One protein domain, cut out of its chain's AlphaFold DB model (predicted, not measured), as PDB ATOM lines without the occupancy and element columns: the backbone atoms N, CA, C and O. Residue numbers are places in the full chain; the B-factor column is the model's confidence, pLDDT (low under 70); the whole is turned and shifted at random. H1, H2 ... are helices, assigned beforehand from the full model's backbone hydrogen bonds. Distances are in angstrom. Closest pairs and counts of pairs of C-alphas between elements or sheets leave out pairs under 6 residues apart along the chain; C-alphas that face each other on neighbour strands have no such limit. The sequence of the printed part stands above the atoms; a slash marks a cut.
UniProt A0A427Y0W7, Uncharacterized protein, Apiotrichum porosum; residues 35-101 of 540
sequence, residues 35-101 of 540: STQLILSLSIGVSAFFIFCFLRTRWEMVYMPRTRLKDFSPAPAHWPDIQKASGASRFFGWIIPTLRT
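AT A GLANCE: This is residues 35 to 101 of the 540 residues of an uncharacterized protein of Apiotrichum porosum (UniProt A0A427Y0W7). Residues 35 to 49 of one long helix, H1, stick out as an arm from a small, loosely built head made of the rest of H1, four short helices, H2 to H5, and the loops between them. H2 and H3 follow at the head end of H1, and the chain then turns back through H4 to H5, with no helix touching another. The 67 printed residues hold five named helices, in the order H1 H2 H3 H4 H5, and no named strand; the class is all helix. The whole is loose, with a radius of gyration of the C-alphas of 14.9 A, and spans 48 by 23 by 17 A, the arm making much of the length.

HOW THE PARTS SIT: H1, residues 35 to 58, stands free over residues 35 to 49. H2, residues 60 to 63, is close to H1 but not clearly touching; their closest C-alphas, those of Arg 56 and Tyr 63, are 5.9 A apart. H3, residues 65 to 68, is close to H2 but not clearly touching, the closest C-alphas being those of Met 61 and Arg 68 at 7.3 A. H4, residues 80 to 85, is close to H3 but not clearly touching, with the C-alphas of Arg 68 and Pro 80 closest at 6.8 A. H5, residues 95 to 100, is apart from H1, H2, H3 and H4. Every O i to N i+4 pair is within hydrogen-bond range in H4 and H5, and 19 of 20 are in H1; H2 and H3 are too short for such a pair.

IN THESE COORDINATES: H1 begins at C-alpha 35 (132.934, 243.038, 284.695) and runs 34.4 A to C-alpha 58 (109.687, 220.589, 296.458). H4 and H5 each measure 8.7 A, and H5 ends at C-alpha 100 (100.094, 243.012, 293.164).

THE WHOLE: The C-alphas of Ser 35 and Asp 71, the two farthest apart, are 49.6 A apart. The printed part has no cut. The link from H3 to H4 is long, with 11 residues. Residues 66 to 89 have pLDDT under 70.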
ATOM      1  N   SER A  35     133.551 244.062 285.542       73.44
ATOM      2  CA  SER A  35     132.934 243.038 284.695       73.44
ATOM      3  C   SER A  35     132.954 241.662 285.366       73.44
ATOM      4  O   SER A  35     131.929 240.981 285.440       73.44
ATOM      5  N   THR A  36     134.092 241.276 285.952       75.50
ATOM      6  CA  THR A  36     134.235 239.993 286.656       75.50
ATOM      7  C   THR A  36     133.303 239.905 287.866       75.50
ATOM      8  O   THR A  36     132.607 238.903 288.033       75.50
ATOM      9  N   GLN A  37     133.213 240.967 288.671       76.44
ATOM     10  CA  GLN A  37     132.333 241.022 289.839       76.44
ATOM     11  C   GLN A  37     130.849 241.035 289.452       76.44
ATOM     12  O   GLN A  37     130.026 240.395 290.111       76.44
ATOM     13  N   LEU A  38     130.492 241.730 288.371       81.81
ATOM     14  CA  LEU A  38     129.134 241.749 287.835       81.81
ATOM     15  C   LEU A  38     128.717 240.353 287.365       81.81
ATOM     16  O   LEU A  38     127.650 239.875 287.739       81.81
ATOM     17  N   ILE A  39     129.571 239.670 286.600       85.94
ATOM     18  CA  ILE A  39     129.310 238.308 286.117       85.94
ATOM     19  C   ILE A  39     129.192 237.337 287.297       85.94
ATOM     20  O   ILE A  39     128.258 236.535 287.348       85.94
ATOM     21  N   LEU A  40     130.101 237.421 288.268       84.50
ATOM     22  CA  LEU A  40     130.095 236.557 289.443       84.50
ATOM     23  C   LEU A  40     128.835 236.776 290.291       84.50
ATOM     24  O   LEU A  40     128.108 235.823 290.562       84.50
ATOM     25  N   SER A  41     128.514 238.019 290.646       85.81
ATOM     26  CA  SER A  41     127.326 238.332 291.452       85.81
ATOM     27  C   SER A  41     126.018 237.992 290.732       85.81
ATOM     28  O   SER A  41     125.119 237.411 291.344       85.81
ATOM     29  N   LEU A  42     125.922 238.272 289.428       91.06
ATOM     30  CA  LEU A  42     124.763 237.912 288.616       91.06
ATOM     31  C   LEU A  42     124.616 236.392 288.516       91.06
ATOM     32  O   LEU A  42     123.516 235.878 288.704       91.06
ATOM     33  N   SER A  43     125.708 235.660 288.272       91.00
ATOM     34  CA  SER A  43     125.666 234.197 288.196       91.00
ATOM     35  C   SER A  43     125.221 233.577 289.520       91.00
ATOM     36  O   SER A  43     124.310 232.748 289.514       91.00
ATOM     37  N   ILE A  44     125.759 234.022 290.661       90.00
ATOM     38  CA  ILE A  44     125.341 233.555 291.990       90.00
ATOM     39  C   ILE A  44     123.872 233.908 292.247       90.00
ATOM     40  O   ILE A  44     123.107 233.044 292.675       90.00
ATOM     41  N   GLY A  45     123.451 235.141 291.950       92.69
ATOM     42  CA  GLY A  45     122.076 235.598 292.160       92.69
ATOM     43  C   GLY A  45     121.055 234.825 291.323       92.69
ATOM     44  O   GLY A  45     120.048 234.354 291.849       92.69
ATOM     45  N   VAL A  46     121.340 234.627 290.033       94.75
ATOM     46  CA  VAL A  46     120.502 233.837 289.122       94.75
ATOM     47  C   VAL A  46     120.451 232.375 289.572       94.75
ATOM     48  O   VAL A  46     119.367 231.798 289.663       94.75
ATOM     49  N   SER A  47     121.594 231.788 289.936       95.31
ATOM     50  CA  SER A  47     121.668 230.412 290.442       95.31
ATOM     51  C   SER A  47     120.836 230.236 291.713       95.31
ATOM     52  O   SER A  47     120.002 229.336 291.789       95.31
ATOM     53  N   ALA A  48     121.003 231.130 292.691       94.06
ATOM     54  CA  ALA A  48     120.250 231.119 293.939       94.06
ATOM     55  C   ALA A  48     118.744 231.294 293.701       94.06
ATOM     56  O   ALA A  48     117.940 230.615 294.336       94.06
ATOM     57  N   PHE A  49     118.349 232.144 292.750       92.31
ATOM     58  CA  PHE A  49     116.952 232.329 292.362       92.31
ATOM     59  C   PHE A  49     116.334 231.051 291.775       92.31
ATOM     60  O   PHE A  49     115.225 230.675 292.160       92.31
ATOM     61  N   PHE A  50     117.048 230.340 290.897       93.25
ATOM     62  CA  PHE A  50     116.580 229.058 290.356       93.25
ATOM     63  C   PHE A  50     116.520 227.963 291.423       93.25
ATOM     64  O   PHE A  50     115.523 227.244 291.499       93.25
ATOM     65  N   ILE A  51     117.542 227.874 292.279       93.31
ATOM     66  CA  ILE A  51     117.575 226.960 293.428       93.31
ATOM     67  C   ILE A  51     116.379 227.235 294.344       93.31
ATOM     68  O   ILE A  51     115.643 226.312 294.679       93.31
ATOM     69  N   PHE A  52     116.114 228.498 294.681       90.75
ATOM     70  CA  PHE A  52     114.945 228.894 295.464       90.75
ATOM     71  C   PHE A  52     113.635 228.476 294.791       90.75
ATOM     72  O   PHE A  52     112.785 227.864 295.436       90.75
ATOM     73  N   CYS A  53     113.473 228.751 293.492       88.56
ATOM     74  CA  CYS A  53     112.271 228.355 292.758       88.56
ATOM     75  C   CYS A  53     112.077 226.830 292.774       88.56
ATOM     76  O   CYS A  53     110.952 226.366 292.948       88.56
ATOM     77  N   PHE A  54     113.160 226.056 292.667       88.75
ATOM     78  CA  PHE A  54     113.129 224.599 292.761       88.75
ATOM     79  C   PHE A  54     112.771 224.115 294.178       88.75
ATOM     80  O   PHE A  54     111.779 223.401 294.345       88.75
ATOM     81  N   LEU A  55     113.502 224.551 295.212       88.25
ATOM     82  CA  LEU A  55     113.279 224.139 296.606       88.25
ATOM     83  C   LEU A  55     111.874 224.506 297.096       88.25
ATOM     84  O   LEU A  55     111.235 223.699 297.768       88.25
ATOM     85  N   ARG A  56     111.360 225.679 296.715       84.06
ATOM     86  CA  ARG A  56     110.010 226.135 297.070       84.06
ATOM     87  C   ARG A  56     108.926 225.177 296.582       84.06
ATOM     88  O   ARG A  56     107.974 224.923 297.312       84.06
ATOM     89  N   THR A  57     109.068 224.645 295.366       79.31
ATOM     90  CA  THR A  57     108.102 223.682 294.799       79.31
ATOM     91  C   THR A  57     108.233 222.286 295.402       79.31
ATOM     92  O   THR A  57     107.262 221.536 295.434       79.31
ATOM     93  N   ARG A  58     109.423 221.920 295.898       82.00
ATOM     94  CA  ARG A  58     109.687 220.589 296.458       82.00
ATOM     95  C   ARG A  58     109.369 220.489 297.951       82.00
ATOM     96  O   ARG A  58     108.902 219.439 298.388       82.00
ATOM     97  N   TRP A  59     109.624 221.548 298.721       82.44
ATOM     98  CA  TRP A  59     109.528 221.581 300.187       82.44
ATOM     99  C   TRP A  59     108.523 222.625 300.687       82.44
ATOM    100  O   TRP A  59     108.852 223.521 301.465       82.44
ATOM    101  N   GLU A  60     107.263 222.488 300.278       72.69
ATOM    102  CA  GLU A  60     106.198 223.446 300.608       72.69
ATOM    103  C   GLU A  60     106.013 223.668 302.122       72.69
ATOM    104  O   GLU A  60     105.730 224.784 302.541       72.69
ATOM    105  N   MET A  61     106.234 222.653 302.965       72.62
ATOM    106  CA  MET A  61     106.097 222.785 304.427       72.62
ATOM    107  C   MET A  61     107.114 223.754 305.050       72.62
ATOM    108  O   MET A  61     106.805 224.416 306.036       72.62
ATOM    109  N   VAL A  62     108.317 223.856 304.474       80.31
ATOM    110  CA  VAL A  62     109.381 224.751 304.962       80.31
ATOM    111  C   VAL A  62     109.159 226.178 304.465       80.31
ATOM    112  O   VAL A  62     109.336 227.129 305.221       80.31
ATOM    113  N   TYR A  63     108.749 226.333 303.203       79.56
ATOM    114  CA  TYR A  63     108.580 227.645 302.569       79.56
ATOM    115  C   TYR A  63     107.199 228.271 302.795       79.56
ATOM    116  O   TYR A  63     107.043 229.477 302.617       79.56
ATOM    117  N   MET A  64     106.192 227.480 303.172       75.75
ATOM    118  CA  MET A  64     104.811 227.928 303.373       75.75
ATOM    119  C   MET A  64     104.180 227.390 304.679       75.75
ATOM    120  O   MET A  64     103.066 226.856 304.650       75.75
ATOM    121  N   PRO A  65     104.835 227.536 305.852       73.38
ATOM    122  CA  PRO A  65     104.288 227.028 307.109       73.38
ATOM    123  C   PRO A  65     103.003 227.773 307.503       73.38
ATOM    124  O   PRO A  65     101.978 227.154 307.772       73.38
ATOM    125  N   ARG A  66     103.003 229.111 307.436       68.19
ATOM    126  CA  ARG A  66     101.872 229.952 307.881       68.19
ATOM    127  C   ARG A  66     100.561 229.697 307.127       68.19
ATOM    128  O   ARG A  66      99.499 229.901 307.688       68.19
ATOM    129  N   THR A  67     100.614 229.233 305.879       65.69
ATOM    130  CA  THR A  67      99.406 228.944 305.079       65.69
ATOM    131  C   THR A  67      98.875 227.525 305.267       65.69
ATOM    132  O   THR A  67      97.745 227.239 304.884       65.69
ATOM    133  N   ARG A  68      99.706 226.606 305.778       63.47
ATOM    134  CA  ARG A  68      99.378 225.180 305.930       63.47
ATOM    135  C   ARG A  68      98.941 224.830 307.354       63.47
ATOM    136  O   ARG A  68      98.200 223.867 307.517       63.47
ATOM    137  N   LEU A  69      99.364 225.591 308.367       60.75
ATOM    138  CA  LEU A  69      98.839 225.440 309.724       60.75
ATOM    139  C   LEU A  69      97.436 226.069 309.821       60.75
ATOM    140  O   LEU A  69      97.262 227.261 309.565       60.75
ATOM    141  N   LYS A  70      96.447 225.242 310.182       50.66
ATOM    142  CA  LYS A  70      95.005 225.545 310.147       50.66
ATOM    143  C   LYS A  70      94.615 226.780 310.973       50.66
ATOM    144  O   LYS A  70      93.752 227.532 310.533       50.66
ATOM    145  N   ASP A  71      95.318 227.031 312.076       53.78
ATOM    146  CA  ASP A  71      95.004 228.116 313.022       53.78
ATOM    147  C   ASP A  71      95.794 229.412 312.756       53.78
ATOM    148  O   ASP A  71      95.566 230.430 313.402       53.78
ATOM    149  N   PHE A  72      96.724 229.390 311.792       50.66
ATOM    150  CA  PHE A  72      97.613 230.518 311.475       50.66
ATOM    151  C   PHE A  72      97.426 231.070 310.058       50.66
ATOM    152  O   PHE A  72      98.138 232.001 309.678       50.66
ATOM    153  N   SER A  73      96.496 230.515 309.268       53.59
ATOM    154  CA  SER A  73      96.231 230.982 307.906       53.59
ATOM    155  C   SER A  73      95.403 232.273 307.939       53.59
ATOM    156  O   SER A  73      94.235 232.240 308.325       53.59
ATOM    157  N   PRO A  74      95.964 233.422 307.520       54.03
ATOM    158  CA  PRO A  74      95.369 234.720 307.816       54.03
ATOM    159  C   PRO A  74      94.264 235.151 306.833       54.03
ATOM    160  O   PRO A  74      93.672 236.211 307.014       54.03
ATOM    161  N   ALA A  75      93.965 234.366 305.789       56.50
ATOM    162  CA  ALA A  75      92.825 234.615 304.902       56.50
ATOM    163  C   ALA A  75      92.445 233.374 304.066       56.50
ATOM    164  O   ALA A  75      93.338 232.642 303.624       56.50
ATOM    165  N   PRO A  76      91.155 233.188 303.713       53.50
ATOM    166  CA  PRO A  76      90.715 232.114 302.816       53.50
ATOM    167  C   PRO A  76      91.389 232.179 301.434       53.50
ATOM    168  O   PRO A  76      91.641 231.141 300.834       53.50
ATOM    169  N   ALA A  77      91.785 233.369 300.961       51.75
ATOM    170  CA  ALA A  77      92.502 233.565 299.694       51.75
ATOM    171  C   ALA A  77      93.898 232.904 299.641       51.75
ATOM    172  O   ALA A  77      94.428 232.672 298.553       51.75
ATOM    173  N   HIS A  78      94.496 232.590 300.794       54.50
ATOM    174  CA  HIS A  78      95.800 231.933 300.890       54.50
ATOM    175  C   HIS A  78      95.705 230.440 301.209       54.50
ATOM    176  O   HIS A  78      96.743 229.804 301.401       54.50
ATOM    177  N   TRP A  79      94.492 229.877 301.222       57.12
ATOM    178  CA  TRP A  79      94.282 228.452 301.437       57.12
ATOM    179  C   TRP A  79      95.031 227.612 300.378       57.12
ATOM    180  O   TRP A  79      95.054 227.995 299.199       57.12
ATOM    181  N   PRO A  80      95.622 226.462 300.760       56.38
ATOM    182  CA  PRO A  80      96.412 225.621 299.861       56.38
ATOM    183  C   PRO A  80      95.696 225.260 298.553       56.38
ATOM    184  O   PRO A  80      96.320 225.274 297.492       56.38
ATOM    185  N   ASP A  81      94.386 225.009 298.599       56.28
ATOM    186  CA  ASP A  81      93.621 224.604 297.411       56.28
ATOM    187  C   ASP A  81      93.387 225.768 296.433       56.28
ATOM    188  O   ASP A  81      93.436 225.570 295.218       56.28
ATOM    189  N   ILE A  82      93.239 227.000 296.935       57.53
ATOM    190  CA  ILE A  82      93.085 228.201 296.096       57.53
ATOM    191  C   ILE A  82      94.427 228.584 295.460       57.53
ATOM    192  O   ILE A  82      94.470 228.938 294.282       57.53
ATOM    193  N   GLN A  83      95.542 228.443 296.185       60.59
ATOM    194  CA  GLN A  83      96.880 228.663 295.621       60.59
ATOM    195  C   GLN A  83      97.265 227.619 294.563       60.59
ATOM    196  O   GLN A  83      97.933 227.939 293.573       60.59
ATOM    197  N   LYS A  84      96.830 226.368 294.748       58.75
ATOM    198  CA  LYS A  84      97.030 225.291 293.773       58.75
ATOM    199  C   LYS A  84      96.190 225.520 292.512       58.75
ATOM    200  O   LYS A  84      96.686 225.287 291.411       58.75
ATOM    201  N   ALA A  85      94.976 226.058 292.658       55.72
ATOM    202  CA  ALA A  85      94.106 226.448 291.547       55.72
ATOM    203  C   ALA A  85      94.576 227.720 290.808       55.72
ATOM    204  O   ALA A  85      94.436 227.805 289.588       55.72
ATOM    205  N   SER A  86      95.187 228.690 291.503       58.19
ATOM    206  CA  SER A  86      95.673 229.946 290.903       58.19
ATOM    207  C   SER A  86      97.007 229.815 290.151       58.19
ATOM    208  O   SER A  86      97.459 230.760 289.506       58.19
ATOM    209  N   GLY A  87      97.652 228.642 290.206       60.00
ATOM    210  CA  GLY A  87      98.955 228.405 289.583       60.00
ATOM    211  C   GLY A  87     100.125 229.064 290.322       60.00
ATOM    212  O   GLY A  87     101.228 229.114 289.775       60.00
ATOM    213  N   ALA A  88      99.923 229.531 291.561       59.44
ATOM    214  CA  ALA A  88     100.977 230.108 292.400       59.44
ATOM    215  C   ALA A  88     102.080 229.091 292.767       59.44
ATOM    216  O   ALA A  88     103.200 229.491 293.101       59.44
ATOM    217  N   SER A  89     101.792 227.789 292.644       61.06
ATOM    218  CA  SER A  89     102.749 226.679 292.772       61.06
ATOM    219  C   SER A  89     103.645 226.469 291.540       61.06
ATOM    220  O   SER A  89     104.601 225.702 291.609       61.06
ATOM    221  N   ARG A  90     103.393 227.152 290.411       71.00
ATOM    222  CA  ARG A  90     104.289 227.111 289.237       71.00
ATOM    223  C   ARG A  90     105.614 227.827 289.538       71.00
ATOM    224  O   ARG A  90     105.647 228.741 290.364       71.00
ATOM    225  N   PHE A  91     106.684 227.470 288.818       77.50
ATOM    226  CA  PHE A  91     108.054 227.989 289.013       77.50
ATOM    227  C   PHE A  91     108.127 229.521 289.204       77.50
ATOM    228  O   PHE A  91     108.727 229.979 290.172       77.50
ATOM    229  N   PHE A  92     107.434 230.306 288.367       82.06
ATOM    230  CA  PHE A  92     107.385 231.779 288.458       82.06
ATOM    231  C   PHE A  92     106.014 232.349 288.854       82.06
ATOM    232  O   PHE A  92     105.807 233.561 288.826       82.06
ATOM    233  N   GLY A  93     105.061 231.495 289.239       77.81
ATOM    234  CA  GLY A  93     103.669 231.893 289.483       77.81
ATOM    235  C   GLY A  93     103.463 232.817 290.687       77.81
ATOM    236  O   GLY A  93     102.389 233.381 290.843       77.81
ATOM    237  N   TRP A  94     104.482 232.988 291.531       81.38
ATOM    238  CA  TRP A  94     104.422 233.785 292.757       81.38
ATOM    239  C   TRP A  94     104.750 235.264 292.561       81.38
ATOM    240  O   TRP A  94     104.299 236.090 293.345       81.38
ATOM    241  N   ILE A  95     105.493 235.610 291.508       84.88
ATOM    242  CA  ILE A  95     106.052 236.956 291.331       84.88
ATOM    243  C   ILE A  95     104.935 237.994 291.170       84.88
ATOM    244  O   ILE A  95     104.887 238.986 291.894       84.88
ATOM    245  N   ILE A  96     104.004 237.750 290.240       83.62
ATOM    246  CA  ILE A  96     102.917 238.692 289.936       83.62
ATOM    247  C   ILE A  96     101.950 238.839 291.122       83.62
ATOM    248  O   ILE A  96     101.654 239.984 291.470       83.62
ATOM    249  N   PRO A  97     101.472 237.753 291.769       80.38
ATOM    250  CA  PRO A  97     100.676 237.868 292.986       80.38
ATOM    251  C   PRO A  97     101.376 238.686 294.070       80.38
ATOM    252  O   PRO A  97     100.783 239.641 294.555       80.38
ATOM    253  N   THR A  98     102.645 238.397 294.380       81.12
ATOM    254  CA  THR A  98     103.395 239.113 295.425       81.12
ATOM    255  C   THR A  98     103.524 240.606 295.130       81.12
ATOM    256  O   THR A  98     103.347 241.419 296.033       81.12
ATOM    257  N   LEU A  99     103.780 240.988 293.874       82.19
ATOM    258  CA  LEU A  99     103.898 242.398 293.481       82.19
ATOM    259  C   LEU A  99     102.554 243.139 293.434       82.19
ATOM    260  O   LEU A  99     102.529 244.363 293.560       82.19
ATOM    261  N   ARG A 100     101.442 242.425 293.223       82.38
ATOM    262  CA  ARG A 100     100.094 243.012 293.164       82.38
ATOM    263  C   ARG A 100      99.374 243.032 294.511       82.38
ATOM    264  O   ARG A 100      98.327 243.672 294.604       82.38
ATOM    265  N   THR A 101      99.897 242.359 295.534       81.94
ATOM    266  CA  THR A 101      99.302 242.374 296.873       81.94
ATOM    267  C   THR A 101      99.234 243.802 297.406       81.94
ATOM    268  O   THR A 101     100.222 244.538 297.408       81.94
TER     269      THR A 101